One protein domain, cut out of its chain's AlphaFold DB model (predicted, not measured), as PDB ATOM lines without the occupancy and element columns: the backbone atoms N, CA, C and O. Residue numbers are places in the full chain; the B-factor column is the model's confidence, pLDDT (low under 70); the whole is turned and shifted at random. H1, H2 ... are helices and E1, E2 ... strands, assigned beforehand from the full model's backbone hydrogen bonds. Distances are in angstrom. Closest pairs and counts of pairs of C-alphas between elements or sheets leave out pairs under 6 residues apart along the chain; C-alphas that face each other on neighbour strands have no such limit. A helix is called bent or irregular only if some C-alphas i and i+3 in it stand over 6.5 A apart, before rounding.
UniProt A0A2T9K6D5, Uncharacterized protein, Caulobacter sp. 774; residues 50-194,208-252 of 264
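AT A GLANCE: This is residues 50 to 194 and 208 to 252 of the 264 residues of an uncharacterized protein of Caulobacter sp. 774 (UniProt A0A2T9K6D5). A twisted sheet of six strands has one long helix, H6, laid across one of its faces, with H5 side by side with H6 on that face; the first part of the long link after H1, residues 63 to 69, runs over the opposite face. At one end of the strands H1, H3 and H4 form a cluster of crossed helices, and the short H2 lies out beyond the other end. The printed part has 190 residues with six named helices and six named strands, in the order H1 E1 E2 H2 E3 H3 H4 E4 H5 E5 E6 H6; the class is mixed, helices and strands. The sheet runs E4 - E3 - E2 - E1 - E5 - E6, all antiparallel. The whole is compact, with a radius of gyration of the C-alphas of 16.7 A, and spans 49 by 47 by 34 A.

HOW THE PARTS SIT: Start at H1, residues 51 to 62, which only grazes the sheet with residues 59 to 62. It touches H3, residues 134 to 146, about perpendicular at 74 degrees; the closest C-alphas are those of Arg 55 and Val 141, 5.9 A apart, and H3 touches H1 with residues 141 to 145 alone. H1 also touches H4, residues 152 to 162, about perpendicular at 78 degrees, closest at the C-alphas of Ala 57 and Pro 152, 6.8 A. Look next at the hairpin of E1, residues 78 to 84, and E2, residues 94 to 100: N 82 and O 96 are 2.8 A apart, within hydrogen-bond range. H2, residues 110 to 113, is not on the sheet and touches no helix. Beside E2 you find E3, residues 117 to 123, with N 97 and O 120 at 2.9 A. Beside E3 is the edge strand E4, residues 165 to 170, with N 121 and O 167 at 2.9 A. On the other side of E1 is E5, residues 212 to 218, with N 81 and O 215 at 2.8 A; E5 forms a hairpin with the edge strand E6, residues 221 to 227, where N 214 and O 225 are 2.8 A apart. H6, residues 234 to 248, and H5, residues 177 to 186, are on the same face: two layers, helices on one face of a sheet. H6, at a height of 8.9 A, runs across the strands, at 85 degrees to E3 on the local plane. H5 and H6 touch at a shallow tilt of 6 degrees, opposite ways, closest at the C-alphas of Ala 180 and Leu 241, 5.2 A. In H1, H3 and H4 every O i to N i+4 pair is within hydrogen-bond range; H5 has 3 of 6 and H6 9 of 11, while H2 is too short for such a pair.

IN THESE COORDINATES: Find C-alpha 51 at (131.231, 116.467, 107.722); from there H1 runs 16.1 A to C-alpha 62. E1 is 16.5 A long, E2 20.4 A, E3 19.6 A, E4 16.7 A, E5 19.8 A and E6 20.0 A. H3 is 18.7 A long, H4 15.0 A, H5 15.3 A and H2 4.9 A. H6, 21.8 A, ends at C-alpha 248 at (142.777, 128.057, 136.967), and it is irregular: C-alphas 244 and 247 are 7.3 A apart.

THE WHOLE: The two C-alphas farthest apart, those of Ser 50 and Asp 111, are 49.6 A apart. Residues 195 to 207 are not printed, and C-alphas 194 and 208 are 21.4 A apart across this cut, in the link from H5 to E5. Of the links that are printed whole, the one from H1 to E1, 15 residues, is long. The mean pLDDT of the printed part is 90.6, and residues 103 to 112 are under 70.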
ATOM      1  N   SER A  50     130.855 111.965 105.762       89.12
ATOM      2  CA  SER A  50     130.351 113.326 105.688       89.12
ATOM      3  C   SER A  50     130.954 114.195 106.799       89.12
ATOM      4  O   SER A  50     131.451 113.708 107.818       89.12
ATOM      5  N   VAL A  51     130.858 115.520 106.651       91.88
ATOM      6  CA  VAL A  51     131.231 116.467 107.722       91.88
ATOM      7  C   VAL A  51     130.470 116.158 109.020       91.88
ATOM      8  O   VAL A  51     131.023 116.307 110.111       91.88
ATOM      9  N   ALA A  52     129.219 115.699 108.909       92.94
ATOM     10  CA  ALA A  52     128.405 115.310 110.054       92.94
ATOM     11  C   ALA A  52     128.970 114.069 110.767       92.94
ATOM     12  O   ALA A  52     129.050 114.082 111.996       92.94
ATOM     13  N   ASP A  53     129.431 113.064 110.018       94.25
ATOM     14  CA  ASP A  53     130.026 111.840 110.577       94.25
ATOM     15  C   ASP A  53     131.333 112.144 111.315       94.25
ATOM     16  O   ASP A  53     131.544 111.687 112.440       94.25
ATOM     17  N   VAL A  54     132.195 112.978 110.719       95.56
ATOM     18  CA  VAL A  54     133.444 113.422 111.358       95.56
ATOM     19  C   VAL A  54     133.137 114.203 112.634       95.56
ATOM     20  O   VAL A  54     133.736 113.941 113.676       95.56
ATOM     21  N   ARG A  55     132.175 115.130 112.591       95.75
ATOM     22  CA  ARG A  55     131.746 115.910 113.760       95.75
ATOM     23  C   ARG A  55     131.248 115.014 114.893       95.75
ATOM     24  O   ARG A  55     131.680 115.189 116.032       95.75
ATOM     25  N   GLU A  56     130.372 114.055 114.601       95.56
ATOM     26  CA  GLU A  56     129.865 113.119 115.608       95.56
ATOM     27  C   GLU A  56     130.993 112.252 116.181       95.56
ATOM     28  O   GLU A  56     131.117 112.098 117.400       95.56
ATOM     29  N   ALA A  57     131.864 111.725 115.317       95.75
ATOM     30  CA  ALA A  57     133.008 110.930 115.733       95.75
ATOM     31  C   ALA A  57     133.945 111.723 116.655       95.75
ATOM     32  O   ALA A  57     134.334 111.207 117.702       95.75
ATOM     33  N   VAL A  58     134.251 112.984 116.338       96.50
ATOM     34  CA  VAL A  58     135.044 113.883 117.199       96.50
ATOM     35  C   VAL A  58     134.347 114.137 118.528       96.50
ATOM     36  O   VAL A  58     135.001 114.092 119.573       96.50
ATOM     37  N   GLY A  59     133.028 114.344 118.499       96.31
ATOM     38  CA  GLY A  59     132.190 114.433 119.690       96.31
ATOM     39  C   GLY A  59     132.442 113.261 120.637       96.31
ATOM     40  O   GLY A  59     132.865 113.462 121.769       96.31
ATOM     41  N   ARG A  60     132.308 112.027 120.141       95.44
ATOM     42  CA  ARG A  60     132.524 110.796 120.928       95.44
ATOM     43  C   ARG A  60     133.995 110.560 121.315       95.44
ATOM     44  O   ARG A  60     134.304 110.024 122.382       95.44
ATOM     45  N   ILE A  61     134.938 110.920 120.443       95.56
ATOM     46  CA  ILE A  61     136.371 110.635 120.628       95.56
ATOM     47  C   ILE A  61     137.039 111.614 121.600       95.56
ATOM     48  O   ILE A  61     137.944 111.207 122.334       95.56
ATOM     49  N   ALA A  62     136.631 112.880 121.615       96.69
ATOM     50  CA  ALA A  62     137.339 113.921 122.356       96.69
ATOM     51  C   ALA A  62     136.442 114.769 123.257       96.69
ATOM     52  O   ALA A  62     136.891 115.162 124.326       96.69
ATOM     53  N   PHE A  63     135.196 115.030 122.868       97.50
ATOM     54  CA  PHE A  63     134.305 115.957 123.581       97.50
ATOM     55  C   PHE A  63     133.210 115.244 124.381       97.50
ATOM     56  O   PHE A  63     132.249 115.879 124.804       97.50
ATOM     57  N   ASP A  64     133.362 113.938 124.608       96.62
ATOM     58  CA  ASP A  64     132.516 113.173 125.512       96.62
ATOM     59  C   ASP A  64     133.072 113.279 126.944       96.62
ATOM     60  O   ASP A  64     134.076 112.621 127.260       96.62
ATOM     61  N   PRO A  65     132.450 114.090 127.824       96.75
ATOM     62  CA  PRO A  65     132.924 114.293 129.191       96.75
ATOM     63  C   PRO A  65     132.931 113.001 130.014       96.75
ATOM     64  O   PRO A  65     133.703 112.900 130.969       96.75
ATOM     65  N   ALA A  66     132.165 111.974 129.621       93.50
ATOM     66  CA  ALA A  66     132.167 110.696 130.322       93.50
ATOM     67  C   ALA A  66     133.508 109.949 130.228       93.50
ATOM     68  O   ALA A  66     133.777 108.999 130.963       93.50
ATOM     69  N   ARG A  67     134.396 110.391 129.334       92.50
ATOM     70  CA  ARG A  67     135.714 109.786 129.114       92.50
ATOM     71  C   ARG A  67     136.833 110.496 129.867       92.50
ATOM     72  O   ARG A  67     137.988 110.095 129.743       92.50
ATOM     73  N   PHE A  68     136.522 111.546 130.628       93.75
ATOM     74  CA  PHE A  68     137.533 112.423 131.228       93.75
ATOM     75  C   PHE A  68     138.045 111.911 132.570       93.75
ATOM     76  O   PHE A  68     139.173 112.220 132.951       93.75
ATOM     77  N   PHE A  69     137.246 111.106 133.273       90.75
ATOM     78  CA  PHE A  69     137.610 110.484 134.546       90.75
ATOM     79  C   PHE A  69     137.448 108.959 134.487       90.75
ATOM     80  O   PHE A  69     136.622 108.394 135.210       90.75
ATOM     81  N   PRO A  70     138.222 108.285 133.615       84.38
ATOM     82  CA  PRO A  70     138.224 106.833 133.542       84.38
ATOM     83  C   PRO A  70     138.742 106.231 134.851       84.38
ATOM     84  O   PRO A  70     139.697 106.753 135.420       84.38
ATOM     85  N   SER A  71     138.170 105.099 135.272       76.88
ATOM     86  CA  SER A  71     138.726 104.283 136.355       76.88
ATOM     87  C   SER A  71     138.725 102.788 136.017       76.88
ATOM     88  O   SER A  71     137.959 102.389 135.135       76.88
ATOM     89  N   PRO A  72     139.565 101.940 136.654       74.25
ATOM     90  CA  PRO A  72     139.520 100.489 136.461       74.25
ATOM     91  C   PRO A  72     138.163  99.862 136.791       74.25
ATOM     92  O   PRO A  72     137.792  98.864 136.183       74.25
ATOM     93  N   TYR A  73     137.427 100.443 137.743       76.44
ATOM     94  CA  TYR A  73     136.189  99.857 138.273       76.44
ATOM     95  C   TYR A  73     134.917 100.557 137.800       76.44
ATOM     96  O   TYR A  73     133.831  99.993 137.900       76.44
ATOM     97  N   VAL A  74     135.033 101.793 137.312       77.19
ATOM     98  CA  VAL A  74     133.892 102.607 136.891       77.19
ATOM     99  C   VAL A  74     134.219 103.235 135.546       77.19
ATOM    100  O   VAL A  74     135.296 103.808 135.359       77.19
ATOM    101  N   SER A  75     133.284 103.120 134.602       76.06
ATOM    102  CA  SER A  75     133.426 103.686 133.260       76.06
ATOM    103  C   SER A  75     133.644 105.196 133.310       76.06
ATOM    104  O   SER A  75     134.498 105.692 132.574       76.06
ATOM    105  N   ASP A  76     132.948 105.874 134.223       87.00
ATOM    106  CA  ASP A  76     132.991 107.315 134.422       87.00
ATOM    107  C   ASP A  76     132.670 107.710 135.874       87.00
ATOM    108  O   ASP A  76     131.666 107.286 136.444       87.00
ATOM    109  N   ARG A  77     133.528 108.545 136.468       87.56
ATOM    110  CA  ARG A  77     133.395 109.047 137.844       87.56
ATOM    111  C   ARG A  77     132.904 110.493 137.934       87.56
ATOM    112  O   ARG A  77     132.874 111.057 139.029       87.56
ATOM    113  N   SER A  78     132.572 111.114 136.809       92.25
ATOM    114  CA  SER A  78     132.085 112.487 136.802       92.25
ATOM    115  C   SER A  78     130.695 112.600 137.436       92.25
ATOM    116  O   SER A  78     129.791 111.806 137.181       92.25
ATOM    117  N   ILE A  79     130.549 113.606 138.296       94.38
ATOM    118  CA  ILE A  79     129.297 114.009 138.948       94.38
ATOM    119  C   ILE A  79     128.638 115.185 138.223       94.38
ATOM    120  O   ILE A  79     127.446 115.421 138.381       94.38
ATOM    121  N   VAL A  80     129.401 115.916 137.407       97.56
ATOM    122  CA  VAL A  80     128.895 116.955 136.507       97.56
ATOM    123  C   VAL A  80     129.522 116.749 135.138       97.56
ATOM    124  O   VAL A  80     130.736 116.570 135.035       97.56
ATOM    125  N   ARG A  81     128.702 116.821 134.092       98.38
ATOM    126  CA  ARG A  81     129.122 116.830 132.692       98.38
ATOM    127  C   ARG A  81     128.491 118.021 131.989       98.38
ATOM    128  O   ARG A  81     127.290 118.246 132.103       98.38
ATOM    129  N   ILE A  82     129.297 118.773 131.259       98.56
ATOM    130  CA  ILE A  82     128.868 119.915 130.457       98.56
ATOM    131  C   ILE A  82     129.399 119.696 129.047       98.56
ATOM    132  O   ILE A  82     130.584 119.424 128.864       98.56
ATOM    133  N   THR A  83     128.544 119.846 128.045       98.12
ATOM    134  CA  THR A  83     128.944 119.842 126.636       98.12
ATOM    135  C   THR A  83     128.369 121.076 125.968       98.12
ATOM    136  O   THR A  83     127.153 121.236 125.922       98.12
ATOM    137  N   TYR A  84     129.231 121.930 125.430       96.44
ATOM    138  CA  TYR A  84     128.844 123.059 124.596       96.44
ATOM    139  C   TYR A  84     129.049 122.661 123.135       96.44
ATOM    140  O   TYR A  84     130.183 122.452 122.689       96.44
ATOM    141  N   THR A  85     127.955 122.581 122.375       92.50
ATOM    142  CA  THR A  85     127.974 122.095 120.990       92.50
ATOM    143  C   THR A  85     127.737 123.180 119.937       92.50
ATOM    144  O   THR A  85     127.349 122.849 118.824       92.50
ATOM    145  N   GLY A  86     127.950 124.463 120.243       86.19
ATOM    146  CA  GLY A  86     127.627 125.525 119.282       86.19
ATOM    147  C   GLY A  86     126.152 125.455 118.905       86.19
ATOM    148  O   GLY A  86     125.356 124.974 119.703       86.19
ATOM    149  N   ASP A  87     125.796 125.890 117.705       84.50
ATOM    150  CA  ASP A  87     124.413 125.921 117.226       84.50
ATOM    151  C   ASP A  87     123.756 124.526 117.062       84.50
ATOM    152  O   ASP A  87     124.256 123.482 117.495       84.50
ATOM    153  N   ASP A  88     122.593 124.499 116.418       78.31
ATOM    154  CA  ASP A  88     121.811 123.300 116.116       78.31
ATOM    155  C   ASP A  88     122.546 122.272 115.238       78.31
ATOM    156  O   ASP A  88     122.116 121.118 115.161       78.31
ATOM    157  N   TYR A  89     123.697 122.628 114.654       86.38
ATOM    158  CA  TYR A  89     124.568 121.683 113.964       86.38
ATOM    159  C   TYR A  89     125.504 120.914 114.906       86.38
ATOM    160  O   TYR A  89     126.136 119.965 114.460       86.38
ATOM    161  N   GLY A  90     125.616 121.239 116.194       90.69
ATOM    162  CA  GLY A  90     126.338 120.391 117.150       90.69
ATOM    163  C   GLY A  90     127.874 120.419 117.030       90.69
ATOM    164  O   GLY A  90     128.537 119.398 117.224       90.69
ATOM    165  N   TRP A  91     128.459 121.563 116.674       94.44
ATOM    166  CA  TRP A  91     129.908 121.784 116.618       94.44
ATOM    167  C   TRP A  91     130.594 121.650 117.990       94.44
ATOM    168  O   TRP A  91     130.254 122.382 118.913       94.44
ATOM    169  N   PRO A  92     131.623 120.801 118.159       95.88
ATOM    170  CA  PRO A  92     132.264 120.604 119.459       95.88
ATOM    171  C   PRO A  92     133.090 121.834 119.868       95.88
ATOM    172  O   PRO A  92     134.188 122.044 119.352       95.88
ATOM    173  N   VAL A  93     132.582 122.659 120.787       96.00
ATOM    174  CA  VAL A  93     133.288 123.869 121.250       96.00
ATOM    175  C   VAL A  93     134.129 123.559 122.478       96.00
ATOM    176  O   VAL A  93     135.348 123.753 122.467       96.00
ATOM    177  N   TYR A  94     133.482 123.055 123.526       97.56
ATOM    178  CA  TYR A  94     134.148 122.524 124.705       97.56
ATOM    179  C   TYR A  94     133.277 121.490 125.412       97.56
ATOM    180  O   TYR A  94     132.053 121.469 125.272       97.56
ATOM    181  N   ALA A  95     133.919 120.643 126.204       98.50
ATOM    182  CA  ALA A  95     133.253 119.778 127.160       98.50
ATOM    183  C   ALA A  95     134.002 119.837 128.485       98.50
ATOM    184  O   ALA A  95     135.229 119.891 128.478       98.50
ATOM    185  N   ILE A  96     133.275 119.830 129.599       98.69
ATOM    186  CA  ILE A  96     133.815 119.831 130.960       98.69
ATOM    187  C   ILE A  96     133.237 118.628 131.693       98.69
ATOM    188  O   ILE A  96     132.042 118.352 131.608       98.69
ATOM    189  N   ALA A  97     134.076 117.940 132.450       97.94
ATOM    190  CA  ALA A  97     133.644 116.974 133.443       97.94
ATOM    191  C   ALA A  97     134.173 117.404 134.812       97.94
ATOM    192  O   ALA A  97     135.286 117.928 134.902       97.94
ATOM    193  N   ILE A  98     133.409 117.153 135.871       96.88
ATOM    194  CA  ILE A  98     133.849 117.339 137.257       96.88
ATOM    195  C   ILE A  98     133.673 116.020 137.988       96.88
ATOM    196  O   ILE A  98     132.581 115.456 137.971       96.88
ATOM    197  N   ALA A  99     134.727 115.542 138.638       93.44
ATOM    198  CA  ALA A  99     134.696 114.348 139.470       93.44
ATOM    199  C   ALA A  99     135.007 114.688 140.928       93.44
ATOM    200  O   ALA A  99     135.804 115.585 141.218       93.44
ATOM    201  N   ALA A 100     134.380 113.935 141.830       89.56
ATOM    202  CA  ALA A 100     134.664 113.973 143.255       89.56
ATOM    203  C   ALA A 100     135.630 112.853 143.662       89.56
ATOM    204  O   ALA A 100     135.630 111.751 143.097       89.56
ATOM    205  N   GLY A 101     136.423 113.126 144.694       83.56
ATOM    206  CA  GLY A 101     137.393 112.178 145.222       83.56
ATOM    207  C   GLY A 101     138.741 112.228 144.499       83.56
ATOM    208  O   GLY A 101     139.012 113.102 143.676       83.56
ATOM    209  N   CYS A 102     139.591 111.239 144.780       73.94
ATOM    210  CA  CYS A 102     140.857 111.073 144.071       73.94
ATOM    211  C   CYS A 102     140.597 110.594 142.659       73.94
ATOM    212  O   CYS A 102     139.775 109.698 142.434       73.94
ATOM    213  N   VAL A 103     141.386 111.126 141.745       68.88
ATOM    214  CA  VAL A 103     141.580 110.554 140.422       68.88
ATOM    215  C   VAL A 103     142.718 109.539 140.465       68.88
ATOM    216  O   VAL A 103     143.620 109.633 141.299       68.88
ATOM    217  N   ASP A 104     142.646 108.529 139.605       62.38
ATOM    218  CA  ASP A 104     143.596 107.419 139.630       62.38
ATOM    219  C   ASP A 104     145.029 107.915 139.364       62.38
ATOM    220  O   ASP A 104     145.254 108.736 138.474       62.38
ATOM    221  N   GLY A 105     145.993 107.423 140.153       57.72
ATOM    222  CA  GLY A 105     147.404 107.827 140.085       57.72
ATOM    223  C   GLY A 105     147.833 108.910 141.087       57.72
ATOM    224  O   GLY A 105     149.017 109.226 141.151       57.72
ATOM    225  N   GLU A 106     146.920 109.454 141.899       60.50
ATOM    226  CA  GLU A 106     147.267 110.402 142.967       60.50
ATOM    227  C   GLU A 106     147.695 109.689 144.266       60.50
ATOM    228  O   GLU A 106     146.935 108.926 144.861       60.50
ATOM    229  N   THR A 107     148.900 109.989 144.761       57.56
ATOM    230  CA  THR A 107     149.387 109.601 146.099       57.56
ATOM    231  C   THR A 107     148.936 110.614 147.155       57.56
ATOM    232  O   THR A 107     149.737 111.321 147.758       57.56
ATOM    233  N   VAL A 108     147.624 110.716 147.368       62.38
ATOM    234  CA  VAL A 108     147.019 111.589 148.390       62.38
ATOM    235  C   VAL A 108     146.408 110.717 149.486       62.38
ATOM    236  O   VAL A 108     145.888 109.634 149.206       62.38
ATOM    237  N   SER A 109     146.478 111.153 150.749       58.34
ATOM    238  CA  SER A 109     145.849 110.410 151.846       58.34
ATOM    239  C   SER A 109     144.334 110.298 151.622       58.34
ATOM    240  O   SER A 109     143.693 111.221 151.110       58.34
ATOM    241  N   LYS A 110     143.739 109.159 152.002       63.31
ATOM    242  CA  LYS A 110     142.306 108.880 151.782       63.31
ATOM    243  C   LYS A 110     141.380 109.943 152.388       63.31
ATOM    244  O   LYS A 110     140.319 110.199 151.830       63.31
ATOM    245  N   ASP A 111     141.793 110.601 153.466       62.56
ATOM    246  CA  ASP A 111     140.980 111.625 154.131       62.56
ATOM    247  C   ASP A 111     140.984 112.953 153.360       62.56
ATOM    248  O   ASP A 111     139.955 113.614 153.238       62.56
ATOM    249  N   GLN A 112     142.117 113.316 152.750       66.44
ATOM    250  CA  GLN A 112     142.216 114.494 151.881       66.44
ATOM    251  C   GLN A 112     141.569 114.261 150.514       66.44
ATOM    252  O   GLN A 112     141.211 115.210 149.829       66.44
ATOM    253  N   CYS A 113     141.406 112.999 150.128       72.25
ATOM    254  CA  CYS A 113     140.834 112.552 148.869       72.25
ATOM    255  C   CYS A 113     139.343 112.892 148.734       72.25
ATOM    256  O   CYS A 113     138.928 113.454 147.724       72.25
ATOM    257  N   ALA A 114     138.538 112.553 149.748       70.06
ATOM    258  CA  ALA A 114     137.077 112.525 149.655       70.06
ATOM    259  C   ALA A 114     136.440 113.896 149.375       70.06
ATOM    260  O   ALA A 114     135.395 113.968 148.736       70.06
ATOM    261  N   ALA A 115     137.083 114.978 149.820       73.88
ATOM    262  CA  ALA A 115     136.574 116.335 149.646       73.88
ATOM    263  C   ALA A 115     136.957 116.976 148.299       73.88
ATOM    264  O   ALA A 115     136.439 118.049 147.976       73.88
ATOM    265  N   ARG A 116     137.885 116.388 147.523       86.00
ATOM    266  CA  ARG A 116     138.420 117.031 146.310       86.00
ATOM    267  C   ARG A 116     137.412 117.033 145.178       86.00
ATOM    268  O   ARG A 116     136.706 116.053 144.952       86.00
ATOM    269  N   LEU A 117     137.430 118.132 144.434       92.50
ATOM    270  CA  LEU A 117     136.667 118.321 143.212       92.50
ATOM    271  C   LEU A 117     137.635 118.720 142.102       92.50
ATOM    272  O   LEU A 117     138.271 119.773 142.154       92.50
ATOM    273  N   ARG A 118     137.760 117.854 141.100       93.38
ATOM    274  CA  ARG A 118     138.639 118.065 139.948       93.38
ATOM    275  C   ARG A 118     137.787 118.307 138.720       93.38
ATOM    276  O   ARG A 118     136.908 117.498 138.434       93.38
ATOM    277  N   ALA A 119     138.083 119.364 137.976       97.06
ATOM    278  CA  ALA A 119     137.530 119.570 136.648       97.06
ATOM    279  C   ALA A 119     138.553 119.211 135.575       97.06
ATOM    280  O   ALA A 119     139.745 119.475 135.730       97.06
ATOM    281  N   ARG A 120     138.071 118.641 134.474       97.50
ATOM    282  CA  ARG A 120     138.825 118.462 133.233       97.50
ATOM    283  C   ARG A 120     138.014 119.010 132.078       97.50
ATOM    284  O   ARG A 120     136.797 118.830 132.054       97.50
ATOM    285  N   MET A 121     138.682 119.651 131.131       98.31
ATOM    286  CA  MET A 121     138.050 120.249 129.965       98.31
ATOM    287  C   MET A 121     138.819 119.904 128.697       98.31
ATOM    288  O   MET A 121     140.043 120.024 128.656       98.31
ATOM    289  N   VAL A 122     138.076 119.548 127.649       98.31
ATOM    290  CA  VAL A 122     138.565 119.641 126.271       98.31
ATOM    291  C   VAL A 122     137.994 120.903 125.642       98.31
ATOM    292  O   VAL A 122     136.783 121.112 125.687       98.31
ATOM    293  N   ARG A 123     138.852 121.723 125.029       96.88
ATOM    294  CA  ARG A 123     138.472 122.921 124.268       96.88
ATOM    295  C   ARG A 123     138.991 122.823 122.837       96.88
ATOM    296  O   ARG A 123     140.180 122.595 122.626       96.88
ATOM    297  N   ALA A 124     138.126 123.027 121.843       96.50
ATOM    298  CA  ALA A 124     138.580 123.178 120.459       96.50
ATOM    299  C   ALA A 124     139.497 124.412 120.347       96.50
ATOM    300  O   ALA A 124     139.191 125.398 121.000       96.50
ATOM    301  N   PRO A 125     140.583 124.426 119.558       92.31
ATOM    302  CA  PRO A 125     141.526 125.553 119.558       92.31
ATOM    303  C   PRO A 125     140.892 126.908 119.183       92.31
ATOM    304  O   PRO A 125     140.044 126.981 118.291       92.31
ATOM    305  N   ALA A 126     141.334 128.000 119.827       85.25
ATOM    306  CA  ALA A 126     141.018 129.375 119.410       85.25
ATOM    307  C   ALA A 126     142.175 129.931 118.576       85.25
ATOM    308  O   ALA A 126     143.290 129.989 119.088       85.25
ATOM    309  N   PRO A 127     141.944 130.411 117.349       76.75
ATOM    310  CA  PRO A 127     142.853 131.379 116.760       76.75
ATOM    311  C   PRO A 127     142.739 132.733 117.464       76.75
ATOM    312  O   PRO A 127     141.705 133.065 118.052       76.75
ATOM    313  N   GLU A 128     143.798 133.525 117.351       76.12
ATOM    314  CA  GLU A 128     143.819 134.905 117.824       76.12
ATOM    315  C   GLU A 128     142.671 135.726 117.216       76.12
ATOM    316  O   GLU A 128     142.295 135.547 116.055       76.12
ATOM    317  N   GLY A 129     142.090 136.621 118.020       74.56
ATOM    318  CA  GLY A 129     141.028 137.531 117.582       74.56
ATOM    319  C   GLY A 129     139.653 136.886 117.354       74.56
ATOM    320  O   GLY A 129     138.753 137.551 116.842       74.56
ATOM    321  N   MET A 130     139.454 135.614 117.721       81.19
ATOM    322  CA  MET A 130     138.148 134.964 117.588       81.19
ATOM    323  C   MET A 130     137.118 135.551 118.561       81.19
ATOM    324  O   MET A 130     137.324 135.556 119.770       81.19
ATOM    325  N   THR A 131     135.970 135.970 118.026       73.69
ATOM    326  CA  THR A 131     134.888 136.607 118.799       73.69
ATOM    327  C   THR A 131     133.715 135.680 119.110       73.69
ATOM    328  O   THR A 131     132.941 135.969 120.019       73.69
ATOM    329  N   ARG A 132     133.548 134.571 118.371       79.56
ATOM    330  CA  ARG A 132     132.421 133.634 118.541       79.56
ATOM    331  C   ARG A 132     132.906 132.235 118.932       79.56
ATOM    332  O   ARG A 132     133.528 131.583 118.089       79.56
ATOM    333  N   PRO A 133     132.554 131.713 120.126       84.38
ATOM    334  CA  PRO A 133     133.004 130.397 120.593       84.38
ATOM    335  C   PRO A 133     132.741 129.256 119.601       84.38
ATOM    336  O   PRO A 133     133.615 128.422 119.366       84.38
ATOM    337  N   ARG A 134     131.581 129.255 118.931       85.00
ATOM    338  CA  ARG A 134     131.204 128.196 117.978       85.00
ATOM    339  C   ARG A 134     132.157 128.016 116.795       85.00
ATOM    340  O   ARG A 134     132.293 126.908 116.280       85.00
ATOM    341  N   GLN A 135     132.860 129.070 116.375       90.12
ATOM    342  CA  GLN A 135     133.798 128.978 115.252       90.12
ATOM    343  C   GLN A 135     134.994 128.064 115.562       90.12
ATOM    344  O   GLN A 135     135.594 127.522 114.633       90.12
ATOM    345  N   ARG A 136     135.307 127.829 116.846       92.38
ATOM    346  CA  ARG A 136     136.337 126.868 117.275       92.38
ATOM    347  C   ARG A 136     135.989 125.451 116.824       92.38
ATOM    348  O   ARG A 136     136.813 124.781 116.204       92.38
ATOM    349  N   GLY A 137     134.751 125.023 117.083       93.69
ATOM    350  CA  GLY A 137     134.268 123.686 116.737       93.69
ATOM    351  C   GLY A 137     134.153 123.473 115.231       93.69
ATOM    352  O   GLY A 137     134.614 122.451 114.727       93.69
ATOM    353  N   VAL A 138     133.631 124.469 114.502       93.31
ATOM    354  CA  VAL A 138     133.590 124.451 113.027       93.31
ATOM    355  C   VAL A 138     134.995 124.251 112.467       93.31
ATOM    356  O   VAL A 138     135.241 123.310 111.719       93.31
ATOM    357  N   ARG A 139     135.950 125.090 112.888       93.69
ATOM    358  CA  ARG A 139     137.322 125.049 112.378       93.69
ATOM    359  C   ARG A 139     138.039 123.747 112.727       93.69
ATOM    360  O   ARG A 139     138.824 123.257 111.918       93.69
ATOM    361  N   LEU A 140     137.808 123.197 113.920       95.81
ATOM    362  CA  LEU A 140     138.363 121.903 114.310       95.81
ATOM    363  C   LEU A 140     137.899 120.800 113.351       95.81
ATOM    364  O   LEU A 140     138.726 120.052 112.830       95.81
ATOM    365  N   VAL A 141     136.594 120.721 113.088       95.88
ATOM    366  CA  VAL A 141     136.039 119.709 112.182       95.88
ATOM    367  C   VAL A 141     136.501 119.942 110.743       95.88
ATOM    368  O   VAL A 141     136.918 118.987 110.094       95.88
ATOM    369  N   SER A 142     136.522 121.189 110.257       94.31
ATOM    370  CA  SER A 142     137.046 121.515 108.923       94.31
ATOM    371  C   SER A 142     138.489 121.044 108.741       94.31
ATOM    372  O   SER A 142     138.783 120.377 107.755       94.31
ATOM    373  N   GLN A 143     139.368 121.277 109.722       95.81
ATOM    374  CA  GLN A 143     140.757 120.804 109.659       95.81
ATOM    375  C   GLN A 143     140.868 119.276 109.602       95.81
ATOM    376  O   GLN A 143     141.758 118.748 108.939       95.81
ATOM    377  N   LEU A 144     139.992 118.549 110.298       96.62
ATOM    378  CA  LEU A 144     139.971 117.085 110.244       96.62
ATOM    379  C   LEU A 144     139.530 116.585 108.867       96.62
ATOM    380  O   LEU A 144     140.162 115.686 108.311       96.62
ATOM    381  N   VAL A 145     138.502 117.209 108.293       95.75
ATOM    382  CA  VAL A 145     138.012 116.897 106.945       95.75
ATOM    383  C   VAL A 145     139.074 117.214 105.886       95.75
ATOM    384  O   VAL A 145     139.361 116.366 105.044       95.75
ATOM    385  N   GLU A 146     139.729 118.375 105.961       95.00
ATOM    386  CA  GLU A 146     140.831 118.772 105.065       95.00
ATOM    387  C   GLU A 146     142.008 117.788 105.122       95.00
ATOM    388  O   GLU A 146     142.611 117.460 104.099       95.00
ATOM    389  N   ARG A 147     142.299 117.251 106.312       95.62
ATOM    390  CA  ARG A 147     143.314 116.208 106.532       95.62
ATOM    391  C   ARG A 147     142.851 114.806 106.130       95.62
ATOM    392  O   ARG A 147     143.619 113.860 106.291       95.62
ATOM    393  N   LYS A 148     141.619 114.656 105.630       95.31
ATOM    394  CA  LYS A 148     140.970 113.370 105.322       95.31
ATOM    395  C   LYS A 148     140.962 112.410 106.519       95.31
ATOM    396  O   LYS A 148     141.045 111.197 106.350       95.31
ATOM    397  N   ALA A 149     140.879 112.954 107.732       95.12
ATOM    398  CA  ALA A 149     140.778 112.177 108.955       95.12
ATOM    399  C   ALA A 149     139.317 111.765 109.174       95.12
ATOM    400  O   ALA A 149     138.567 112.447 109.869       95.12
ATOM    401  N   THR A 150     138.909 110.671 108.531       91.94
ATOM    402  CA  THR A 150     137.509 110.221 108.490       91.94
ATOM    403  C   THR A 150     137.251 108.968 109.319       91.94
ATOM    404  O   THR A 150     136.123 108.751 109.755       91.94
ATOM    405  N   SER A 151     138.278 108.161 109.600       92.81
ATOM    406  CA  SER A 151     138.171 107.021 110.517       92.81
ATOM    407  C   SER A 151     138.509 107.410 111.965       92.81
ATOM    408  O   SER A 151     139.263 108.362 112.187       92.81
ATOM    409  N   PRO A 152     138.023 106.669 112.980       93.94
ATOM    410  CA  PRO A 152     138.341 106.951 114.381       93.94
ATOM    411  C   PRO A 152     139.843 107.060 114.683       93.94
ATOM    412  O   PRO A 152     140.251 107.970 115.403       93.94
ATOM    413  N   ASP A 153     140.674 106.182 114.119       94.06
ATOM    414  CA  ASP A 153     142.124 106.198 114.358       94.06
ATOM    415  C   ASP A 153     142.804 107.393 113.684       94.06
ATOM    416  O   ASP A 153     143.657 108.047 114.287       94.06
ATOM    417  N   GLN A 154     142.375 107.743 112.467       95.88
ATOM    418  CA  GLN A 154     142.856 108.943 111.783       95.88
ATOM    419  C   GLN A 154     142.450 110.210 112.538       95.88
ATOM    420  O   GLN A 154     143.270 111.114 112.697       95.88
ATOM    421  N   ILE A 155     141.214 110.267 113.046       96.69
ATOM    422  CA  ILE A 155     140.725 111.379 113.867       96.69
ATOM    423  C   ILE A 155     141.587 111.515 115.122       96.69
ATOM    424  O   ILE A 155     142.054 112.611 115.415       96.69
ATOM    425  N   ARG A 156     141.870 110.424 115.843       96.62
ATOM    426  CA  ARG A 156     142.739 110.456 117.034       96.62
ATOM    427  C   ARG A 156     144.137 110.980 116.721       96.62
ATOM    428  O   ARG A 156     144.629 111.856 117.434       96.62
ATOM    429  N   ALA A 157     144.756 110.471 115.655       96.19
ATOM    430  CA  ALA A 157     146.076 110.911 115.220       96.19
ATOM    431  C   ALA A 157     146.077 112.403 114.845       96.19
ATOM    432  O   ALA A 157     146.947 113.154 115.289       96.19
ATOM    433  N   ALA A 158     145.071 112.853 114.094       97.25
ATOM    434  CA  ALA A 158     144.939 114.244 113.682       97.25
ATOM    435  C   ALA A 158     144.647 115.182 114.865       97.25
ATOM    436  O   ALA A 158     145.233 116.258 114.933       97.25
ATOM    437  N   LEU A 159     143.827 114.774 115.840       97.25
ATOM    438  CA  LEU A 159     143.608 115.532 117.079       97.25
ATOM    439  C   LEU A 159     144.910 115.716 117.870       97.25
ATOM    440  O   LEU A 159     145.151 116.801 118.395       97.25
ATOM    441  N   GLY A 160     145.783 114.704 117.893       95.44
ATOM    442  CA  GLY A 160     147.121 114.814 118.483       95.44
ATOM    443  C   GLY A 160     148.010 115.875 117.822       95.44
ATOM    444  O   GLY A 160     148.876 116.429 118.490       95.44
ATOM    445  N   GLN A 161     147.781 116.185 116.542       96.00
ATOM    446  CA  GLN A 161     148.524 117.207 115.792       96.00
ATOM    447  C   GLN A 161     147.860 118.590 115.841       96.00
ATOM    448  O   GLN A 161     148.557 119.596 115.889       96.00
ATOM    449  N   ILE A 162     146.524 118.649 115.795       95.88
ATOM    450  CA  ILE A 162     145.757 119.905 115.845       95.88
ATOM    451  C   ILE A 162     145.879 120.562 117.226       95.88
ATOM    452  O   ILE A 162     145.869 121.785 117.326       95.88
ATOM    453  N   GLY A 163     145.995 119.750 118.280       94.50
ATOM    454  CA  GLY A 163     146.169 120.215 119.652       94.50
ATOM    455  C   GLY A 163     144.942 120.909 120.251       94.50
ATOM    456  O   GLY A 163     145.077 122.047 120.700       94.50
ATOM    457  N   PRO A 164     143.748 120.270 120.303       96.69
ATOM    458  CA  PRO A 164     142.709 120.715 121.225       96.69
ATOM    459  C   PRO A 164     143.275 120.819 122.640       96.69
ATOM    460  O   PRO A 164     144.086 119.995 123.071       96.69
ATOM    461  N   GLU A 165     142.831 121.827 123.369       96.75
ATOM    462  CA  GLU A 165     143.310 122.076 124.717       96.75
ATOM    463  C   GLU A 165     142.754 121.002 125.647       96.75
ATOM    464  O   GLU A 165     141.539 120.847 125.752       96.75
ATOM    465  N   TRP A 166     143.640 120.268 126.316       97.44
ATOM    466  CA  TRP A 166     143.292 119.310 127.359       97.44
ATOM    467  C   TRP A 166     143.817 119.824 128.694       97.44
ATOM    468  O   TRP A 166     145.022 119.810 128.956       97.44
ATOM    469  N   VAL A 167     142.903 120.343 129.510       97.50
ATOM    470  CA  VAL A 167     143.239 121.090 130.724       97.50
ATOM    471  C   VAL A 167     142.506 120.545 131.940       97.50
ATOM    472  O   VAL A 167     141.455 119.914 131.828       97.50
ATOM    473  N   GLU A 168     143.068 120.788 133.117       96.25
ATOM    474  CA  GLU A 168     142.476 120.429 134.401       96.25
ATOM    475  C   GLU A 168     142.541 121.592 135.393       96.25
ATOM    476  O   GLU A 168     143.397 122.467 135.279       96.25
ATOM    477  N   ALA A 169     141.642 121.584 136.375       96.06
ATOM    478  CA  ALA A 169     141.620 122.530 137.484       96.06
ATOM    479  C   ALA A 169     141.176 121.837 138.781       96.06
ATOM    480  O   ALA A 169     140.429 120.852 138.765       96.06
ATOM    481  N   ASP A 170     141.636 122.362 139.915       93.12
ATOM    482  CA  ASP A 170     141.137 122.004 141.244       93.12
ATOM    483  C   ASP A 170     140.133 123.063 141.700       93.12
ATOM    484  O   ASP A 170     140.492 124.231 141.854       93.12
ATOM    485  N   LEU A 171     138.882 122.666 141.927       94.81
ATOM    486  CA  LEU A 171     137.835 123.595 142.354       94.81
ATOM    487  C   LEU A 171     138.078 124.144 143.763       94.81
ATOM    488  O   LEU A 171     137.528 125.191 144.098       94.81
ATOM    489  N   GLN A 172     138.871 123.458 144.594       89.81
ATOM    490  CA  GLN A 172     139.163 123.924 145.950       89.81
ATOM    491  C   GLN A 172     140.163 125.080 145.957       89.81
ATOM    492  O   GLN A 172     140.053 125.983 146.780       89.81
ATOM    493  N   THR A 173     141.148 125.049 145.057       91.56
ATOM    494  CA  THR A 173     142.181 126.094 144.977       91.56
ATOM    495  C   THR A 173     141.839 127.176 143.961       91.56
ATOM    496  O   THR A 173     142.539 128.181 143.899       91.56
ATOM    497  N   CYS A 174     140.804 126.969 143.144       95.44
ATOM    498  CA  CYS A 174     140.356 127.933 142.154       95.44
ATOM    499  C   CYS A 174     139.380 128.948 142.774       95.44
ATOM    500  O   CYS A 174     138.282 128.554 143.186       95.44
ATOM    501  N   PRO A 175     139.735 130.246 142.853       96.19
ATOM    502  CA  PRO A 175     138.882 131.254 143.476       96.19
ATOM    503  C   PRO A 175     137.494 131.325 142.826       96.19
ATOM    504  O   PRO A 175     137.376 131.481 141.616       96.19
ATOM    505  N   GLY A 176     136.435 131.222 143.633       95.88
ATOM    506  CA  GLY A 176     135.047 131.345 143.176       95.88
ATOM    507  C   GLY A 176     134.471 130.115 142.461       95.88
ATOM    508  O   GLY A 176     133.273 130.094 142.176       95.88
ATOM    509  N   ALA A 177     135.266 129.074 142.190       96.69
ATOM    510  CA  ALA A 177     134.791 127.893 141.466       96.69
ATOM    511  C   ALA A 177     133.782 127.066 142.279       96.69
ATOM    512  O   ALA A 177     132.785 126.578 141.744       96.69
ATOM    513  N   THR A 178     134.007 126.935 143.589       95.44
ATOM    514  CA  THR A 178     133.086 126.219 144.484       95.44
ATOM    515  C   THR A 178     131.773 126.992 144.659       95.44
ATOM    516  O   THR A 178     130.696 126.397 144.672       95.44
ATOM    517  N   GLU A 179     131.833 128.320 144.746       96.62
ATOM    518  CA  GLU A 179     130.665 129.205 144.775       96.62
ATOM    519  C   GLU A 179     129.870 129.107 143.470       96.62
ATOM    520  O   GLU A 179     128.649 128.964 143.507       96.62
ATOM    521  N   ALA A 180     130.546 129.112 142.317       97.25
ATOM    522  CA  ALA A 180     129.909 128.917 141.018       97.25
ATOM    523  C   ALA A 180     129.238 127.537 140.905       97.25
ATOM    524  O   ALA A 180     128.114 127.434 140.413       97.25
ATOM    525  N   LEU A 181     129.869 126.475 141.420       96.19
ATOM    526  CA  LEU A 181     129.281 125.133 141.446       96.19
ATOM    527  C   LEU A 181     127.990 125.088 142.283       96.19
ATOM    528  O   LEU A 181     126.991 124.518 141.838       96.19
ATOM    529  N   LYS A 182     127.978 125.721 143.465       95.62
ATOM    530  CA  LYS A 182     126.806 125.770 144.365       95.62
ATOM    531  C   LYS A 182     125.578 126.419 143.719       95.62
ATOM    532  O   LYS A 182     124.463 125.968 143.968       95.62
ATOM    533  N   LYS A 183     125.776 127.403 142.834       96.25
ATOM    534  CA  LYS A 183     124.690 128.076 142.096       96.25
ATOM    535  C   LYS A 183     123.905 127.155 141.153       96.25
ATOM    536  O   LYS A 183     122.856 127.550 140.661       96.25
ATOM    537  N   SER A 184     124.346 125.912 140.938       94.88
ATOM    538  CA  SER A 184     123.557 124.898 140.214       94.88
ATOM    539  C   SER A 184     122.183 124.647 140.841       94.88
ATOM    540  O   SER A 184     121.230 124.335 140.127       94.88
ATOM    541  N   ALA A 185     122.069 124.805 142.165       93.06
ATOM    542  CA  ALA A 185     120.815 124.655 142.899       93.06
ATOM    543  C   ALA A 185     119.811 125.791 142.628       93.06
ATOM    544  O   ALA A 185     118.623 125.628 142.893       93.06
ATOM    545  N   GLU A 186     120.279 126.924 142.100       94.38
ATOM    546  CA  GLU A 186     119.465 128.104 141.781       94.38
ATOM    547  C   GLU A 186     118.965 128.085 140.325       94.38
ATOM    548  O   GLU A 186     118.124 128.901 139.948       94.38
ATOM    549  N   ALA A 187     119.477 127.168 139.496       94.31
ATOM    550  CA  ALA A 187     119.119 127.078 138.086       94.31
ATOM    551  C   ALA A 187     117.708 126.499 137.883       94.31
ATOM    552  O   ALA A 187     117.309 125.517 138.513       94.31
ATOM    553  N   ALA A 188     116.968 127.067 136.931       93.56
ATOM    554  CA  ALA A 188     115.649 126.599 136.525       93.56
ATOM    555  C   ALA A 188     115.772 125.406 135.562       93.56
ATOM    556  O   ALA A 188     115.900 125.562 134.347       93.56
ATOM    557  N   TRP A 189     115.750 124.188 136.108       91.88
ATOM    558  CA  TRP A 189     115.884 122.943 135.333       91.88
ATOM    559  C   TRP A 189     114.686 122.630 134.432       91.88
ATOM    560  O   TRP A 189     114.828 121.901 133.451       91.88
ATOM    561  N   VAL A 190     113.520 123.188 134.754       89.06
ATOM    562  CA  VAL A 190     112.304 123.117 133.940       89.06
ATOM    563  C   VAL A 190     112.038 124.518 133.387       89.06
ATOM    564  O   VAL A 190     112.000 125.456 134.180       89.06
ATOM    565  N   PRO A 191     111.856 124.691 132.064       81.75
ATOM    566  CA  PRO A 191     111.536 125.995 131.494       81.75
ATOM    567  C   PRO A 191     110.227 126.566 132.051       81.75
ATOM    568  O   PRO A 191     109.233 125.843 132.137       81.75
ATOM    569  N   ASP A 192     110.191 127.872 132.326       81.25
ATOM    570  CA  ASP A 192     109.010 128.555 132.880       81.25
ATOM    571  C   ASP A 192     107.753 128.344 132.030       81.25
ATOM    572  O   ASP A 192     106.686 128.089 132.568       81.25
ATOM    573  N   ALA A 193     107.874 128.352 130.699       79.00
ATOM    574  CA  ALA A 193     106.743 128.113 129.799       79.00
ATOM    575  C   ALA A 193     106.131 126.701 129.928       79.00
ATOM    576  O   ALA A 193     104.981 126.496 129.550       79.00
ATOM    577  N   VAL A 194     106.894 125.727 130.436       82.25
ATOM    578  CA  VAL A 194     106.407 124.372 130.742       82.25
ATOM    579  C   VAL A 194     105.829 124.317 132.155       82.25
ATOM    580  O   VAL A 194     104.824 123.644 132.373       82.25
ATOM    581  N   HIS A 208     119.300 128.949 115.380       84.19
ATOM    582  CA  HIS A 208     120.747 128.694 115.454       84.19
ATOM    583  C   HIS A 208     121.401 129.125 116.780       84.19
ATOM    584  O   HIS A 208     122.535 129.617 116.794       84.19
ATOM    585  N   ALA A 209     120.673 128.988 117.892       87.94
ATOM    586  CA  ALA A 209     121.230 129.258 119.209       87.94
ATOM    587  C   ALA A 209     122.207 128.172 119.627       87.94
ATOM    588  O   ALA A 209     121.993 126.990 119.354       87.94
ATOM    589  N   ASP A 210     123.246 128.597 120.341       90.00
ATOM    590  CA  ASP A 210     124.212 127.672 120.898       90.00
ATOM    591  C   ASP A 210     123.543 126.761 121.935       90.00
ATOM    592  O   ASP A 210     122.746 127.216 122.754       90.00
ATOM    593  N   ILE A 211     123.860 125.471 121.895       93.62
ATOM    594  CA  ILE A 211     123.288 124.420 122.721       93.62
ATOM    595  C   ILE A 211     124.322 123.971 123.745       93.62
ATOM    596  O   ILE A 211     125.434 123.550 123.418       93.62
ATOM    597  N   VAL A 212     123.899 124.000 125.001       95.88
ATOM    598  CA  VAL A 212     124.623 123.450 126.137       95.88
ATOM    599  C   VAL A 212     123.824 122.276 126.686       95.88
ATOM    600  O   VAL A 212     122.633 122.380 126.994       95.88
ATOM    601  N   LYS A 213     124.490 121.132 126.803       97.38
ATOM    602  CA  LYS A 213     124.008 119.973 127.546       97.38
ATOM    603  C   LYS A 213     124.659 119.982 128.922       97.38
ATOM    604  O   LYS A 213     125.876 120.110 129.021       97.38
ATOM    605  N   VAL A 214     123.854 119.812 129.959       98.12
ATOM    606  CA  VAL A 214     124.303 119.686 131.344       98.12
ATOM    607  C   VAL A 214     123.742 118.398 131.917       98.12
ATOM    608  O   VAL A 214     122.552 118.130 131.788       98.12
ATOM    609  N   GLU A 215     124.586 117.618 132.577       97.81
ATOM    610  CA  GLU A 215     124.184 116.446 133.344       97.81
ATOM    611  C   GLU A 215     124.783 116.539 134.741       97.81
ATOM    612  O   GLU A 215     125.986 116.753 134.888       97.81
ATOM    613  N   ILE A 216     123.949 116.371 135.764       96.12
ATOM    614  CA  ILE A 216     124.384 116.267 137.156       96.12
ATOM    615  C   ILE A 216     123.952 114.908 137.683       96.12
ATOM    616  O   ILE A 216     122.776 114.540 137.616       96.12
ATOM    617  N   GLN A 217     124.921 114.170 138.204       92.06
ATOM    618  CA  GLN A 217     124.739 112.859 138.790       92.06
ATOM    619  C   GLN A 217     125.026 112.922 140.287       92.06
ATOM    620  O   GLN A 217     126.116 113.300 140.712       92.06
ATOM    621  N   ASP A 218     124.047 112.497 141.080       87.12
ATOM    622  CA  ASP A 218     124.175 112.334 142.524       87.12
ATOM    623  C   ASP A 218     123.546 111.001 142.931       87.12
ATOM    624  O   ASP A 218     122.346 110.779 142.758       87.12
ATOM    625  N   GLN A 219     124.374 110.080 143.428       81.81
ATOM    626  CA  GLN A 219     123.990 108.699 143.736       81.81
ATOM    627  C   GLN A 219     123.266 108.012 142.557       81.81
ATOM    628  O   GLN A 219     123.897 107.639 141.569       81.81
ATOM    629  N   ARG A 220     121.942 107.820 142.667       83.38
ATOM    630  CA  ARG A 220     121.071 107.205 141.647       83.38
ATOM    631  C   ARG A 220     120.222 108.222 140.878       83.38
ATOM    632  O   ARG A 220     119.394 107.820 140.065       83.38
ATOM    633  N   ARG A 221     120.390 109.518 141.138       89.56
ATOM    634  CA  ARG A 221     119.684 110.591 140.440       89.56
ATOM    635  C   ARG A 221     120.560 111.126 139.316       89.56
ATOM    636  O   ARG A 221     121.706 111.505 139.549       89.56
ATOM    637  N   LEU A 222     119.987 111.186 138.122       92.75
ATOM    638  CA  LEU A 222     120.548 111.885 136.976       92.75
ATOM    639  C   LEU A 222     119.582 113.003 136.589       92.75
ATOM    640  O   LEU A 222     118.410 112.745 136.317       92.75
ATOM    641  N   THR A 223     120.077 114.234 136.576       94.88
ATOM    642  CA  THR A 223     119.340 115.397 136.086       94.88
ATOM    643  C   THR A 223     120.022 115.891 134.823       94.88
ATOM    644  O   THR A 223     121.221 116.162 134.836       94.88
ATOM    645  N   THR A 224     119.258 116.007 133.739       96.38
ATOM    646  CA  THR A 224     119.775 116.409 132.430       96.38
ATOM    647  C   THR A 224     119.034 117.638 131.929       96.38
ATOM    648  O   THR A 224     117.809 117.698 131.968       96.38
ATOM    649  N   TYR A 225     119.793 118.586 131.399       96.12
ATOM    650  CA  TYR A 225     119.309 119.727 130.641       96.12
ATOM    651  C   TYR A 225     119.977 119.732 129.265       96.12
ATOM    652  O   TYR A 225     121.160 119.415 129.137       96.12
ATOM    653  N   ARG A 226     119.228 120.113 128.229       94.81
ATOM    654  CA  ARG A 226     119.764 120.408 126.898       94.81
ATOM    655  C   ARG A 226     118.989 121.576 126.312       94.81
ATOM    656  O   ARG A 226     117.796 121.447 126.050       94.81
ATOM    657  N   GLY A 227     119.669 122.685 126.073       92.19
ATOM    658  CA  GLY A 227     119.045 123.896 125.559       92.19
ATOM    659  C   GLY A 227     120.058 125.014 125.377       92.19
ATOM    660  O   GLY A 227     121.259 124.788 125.494       92.19
ATOM    661  N   TRP A 228     119.569 126.204 125.058       90.88
ATOM    662  CA  TRP A 228     120.398 127.385 124.842       90.88
ATOM    663  C   TRP A 228     120.570 128.210 126.120       90.88
ATOM    664  O   TRP A 228     119.980 127.891 127.149       90.88
ATOM    665  N   LEU A 229     121.377 129.275 126.067       90.25
ATOM    666  CA  LEU A 229     121.645 130.179 127.196       90.25
ATOM    667  C   LEU A 229     120.435 131.078 127.533       90.25
ATOM    668  O   LEU A 229     120.497 132.300 127.420       90.25
ATOM    669  N   ALA A 230     119.324 130.468 127.942       89.69
ATOM    670  CA  ALA A 230     118.151 131.168 128.454       89.69
ATOM    671  C   ALA A 230     118.398 131.670 129.885       89.69
ATOM    672  O   ALA A 230     119.136 131.043 130.651       89.69
ATOM    673  N   GLU A 231     117.768 132.781 130.268       88.81
ATOM    674  CA  GLU A 231     117.898 133.349 131.614       88.81
ATOM    675  C   GLU A 231     117.623 132.289 132.698       88.81
ATOM    676  O   GLU A 231     116.709 131.477 132.562       88.81
ATOM    677  N   LYS A 232     118.450 132.265 133.757       91.44
ATOM    678  CA  LYS A 232     118.390 131.304 134.882       91.44
ATOM    679  C   LYS A 232     118.501 129.821 134.499       91.44
ATOM    680  O   LYS A 232     118.387 128.962 135.370       91.44
ATOM    681  N   SER A 233     118.741 129.490 133.234       94.75
ATOM    682  CA  SER A 233     118.825 128.097 132.797       94.75
ATOM    683  C   SER A 233     120.126 127.422 133.260       94.75
ATOM    684  O   SER A 233     121.138 128.097 133.491       94.75
ATOM    685  N   PRO A 234     120.163 126.077 133.313       97.19
ATOM    686  CA  PRO A 234     121.394 125.329 133.546       97.19
ATOM    687  C   PRO A 234     122.509 125.652 132.541       97.19
ATOM    688  O   PRO A 234     123.676 125.546 132.899       97.19
ATOM    689  N   ALA A 235     122.193 126.088 131.315       95.62
ATOM    690  CA  ALA A 235     123.209 126.533 130.358       95.62
ATOM    691  C   ALA A 235     123.940 127.801 130.825       95.62
ATOM    692  O   ALA A 235     125.165 127.845 130.763       95.62
ATOM    693  N   VAL A 236     123.209 128.801 131.334       95.88
ATOM    694  CA  VAL A 236     123.804 130.039 131.877       95.88
ATOM    695  C   VAL A 236     124.644 129.741 133.116       95.88
ATOM    696  O   VAL A 236     125.742 130.271 133.267       95.88
ATOM    697  N   TRP A 237     124.164 128.851 133.987       97.50
ATOM    698  CA  TRP A 237     124.965 128.380 135.116       97.50
ATOM    699  C   TRP A 237     126.263 127.697 134.654       97.50
ATOM    700  O   TRP A 237     127.336 128.002 135.175       97.50
ATOM    701  N   ALA A 238     126.181 126.796 133.672       97.69
ATOM    702  CA  ALA A 238     127.334 126.064 133.158       97.69
ATOM    703  C   ALA A 238     128.374 126.991 132.504       97.69
ATOM    704  O   ALA A 238     129.573 126.781 132.690       97.69
ATOM    705  N   ASP A 239     127.929 128.021 131.783       95.75
ATOM    706  CA  ASP A 239     128.784 129.075 131.220       95.75
ATOM    707  C   ASP A 239     129.479 129.898 132.322       95.75
ATOM    708  O   ASP A 239     130.697 130.099 132.298       95.75
ATOM    709  N   GLY A 240     128.735 130.271 133.368       96.56
ATOM    710  CA  GLY A 240     129.290 130.948 134.542       96.56
ATOM    711  C   GLY A 240     130.315 130.099 135.304       96.56
ATOM    712  O   GLY A 240     131.341 130.616 135.742       96.56
ATOM    713  N   LEU A 241     130.080 128.790 135.432       98.19
ATOM    714  CA  LEU A 241     131.040 127.860 136.031       98.19
ATOM    715  C   LEU A 241     132.301 127.707 135.173       98.19
ATOM    716  O   LEU A 241     133.402 127.716 135.720       98.19
ATOM    717  N   ALA A 242     132.159 127.591 133.850       96.50
ATOM    718  CA  ALA A 242     133.298 127.543 132.937       96.50
ATOM    719  C   ALA A 242     134.158 128.814 133.060       96.50
ATOM    720  O   ALA A 242     135.370 128.712 133.242       96.50
ATOM    721  N   THR A 243     133.517 129.986 133.085       96.00
ATOM    722  CA  THR A 243     134.176 131.288 133.281       96.00
ATOM    723  C   THR A 243     134.900 131.371 134.629       96.00
ATOM    724  O   THR A 243     136.029 131.847 134.705       96.00
ATOM    725  N   ALA A 244     134.291 130.872 135.711       97.62
ATOM    726  CA  ALA A 244     134.926 130.852 137.032       97.62
ATOM    727  C   ALA A 244     136.185 129.965 137.082       97.62
ATOM    728  O   ALA A 244     137.067 130.198 137.905       97.62
ATOM    729  N   LEU A 245     136.280 128.958 136.209       97.62
ATOM    730  CA  LEU A 245     137.424 128.049 136.122       97.62
ATOM    731  C   LEU A 245     138.535 128.546 135.185       97.62
ATOM    732  O   LEU A 245     139.668 128.076 135.309       97.62
ATOM    733  N   ASP A 246     138.249 129.500 134.291       95.75
ATOM    734  CA  ASP A 246     139.203 130.017 133.300       95.75
ATOM    735  C   ASP A 246     140.586 130.408 133.845       95.75
ATOM    736  O   ASP A 246     141.581 129.984 133.247       95.75
ATOM    737  N   PRO A 247     140.719 131.146 134.968       96.75
ATOM    738  CA  PRO A 247     142.037 131.532 135.478       96.75
ATOM    739  C   PRO A 247     142.838 130.360 136.068       96.75
ATOM    740  O   PRO A 247     144.016 130.519 136.382       96.75
ATOM    741  N   CYS A 248     142.213 129.198 136.253       97.31
ATOM    742  CA  CYS A 248     142.777 128.057 136.967       97.31
ATOM    743  C   CYS A 248     143.147 126.889 136.051       97.31
ATOM    744  O   CYS A 248     143.754 125.920 136.518       97.31
ATOM    745  N   TRP A 249     142.769 126.949 134.771       97.12
ATOM    746  CA  TRP A 249     143.103 125.902 133.819       97.12
ATOM    747  C   TRP A 249     144.612 125.787 133.640       97.12
ATOM    748  O   TRP A 249     145.314 126.747 133.329       97.12
ATOM    749  N   ARG A 250     145.102 124.561 133.777       96.81
ATOM    750  CA  ARG A 250     146.480 124.175 133.476       96.81
ATOM    751  C   ARG A 250     146.477 122.924 132.600       96.81
ATOM    752  O   ARG A 250     145.483 122.197 132.623       96.81
ATOM    753  N   PRO A 251     147.557 122.633 131.856       96.25
ATOM    754  CA  PRO A 251     147.665 121.376 131.124       96.25
ATOM    755  C   PRO A 251     147.353 120.181 132.029       96.25
ATOM    756  O   PRO A 251     147.851 120.106 133.156       96.25
ATOM    757  N   ALA A 252     146.496 119.276 131.559       93.06
ATOM    758  CA  ALA A 252     146.111 118.114 132.342       93.06
ATOM    759  C   ALA A 252     147.292 117.150 132.524       93.06
ATOM    760  O   ALA A 252     148.080 116.920 131.608       93.06
TER     761      ALA A 252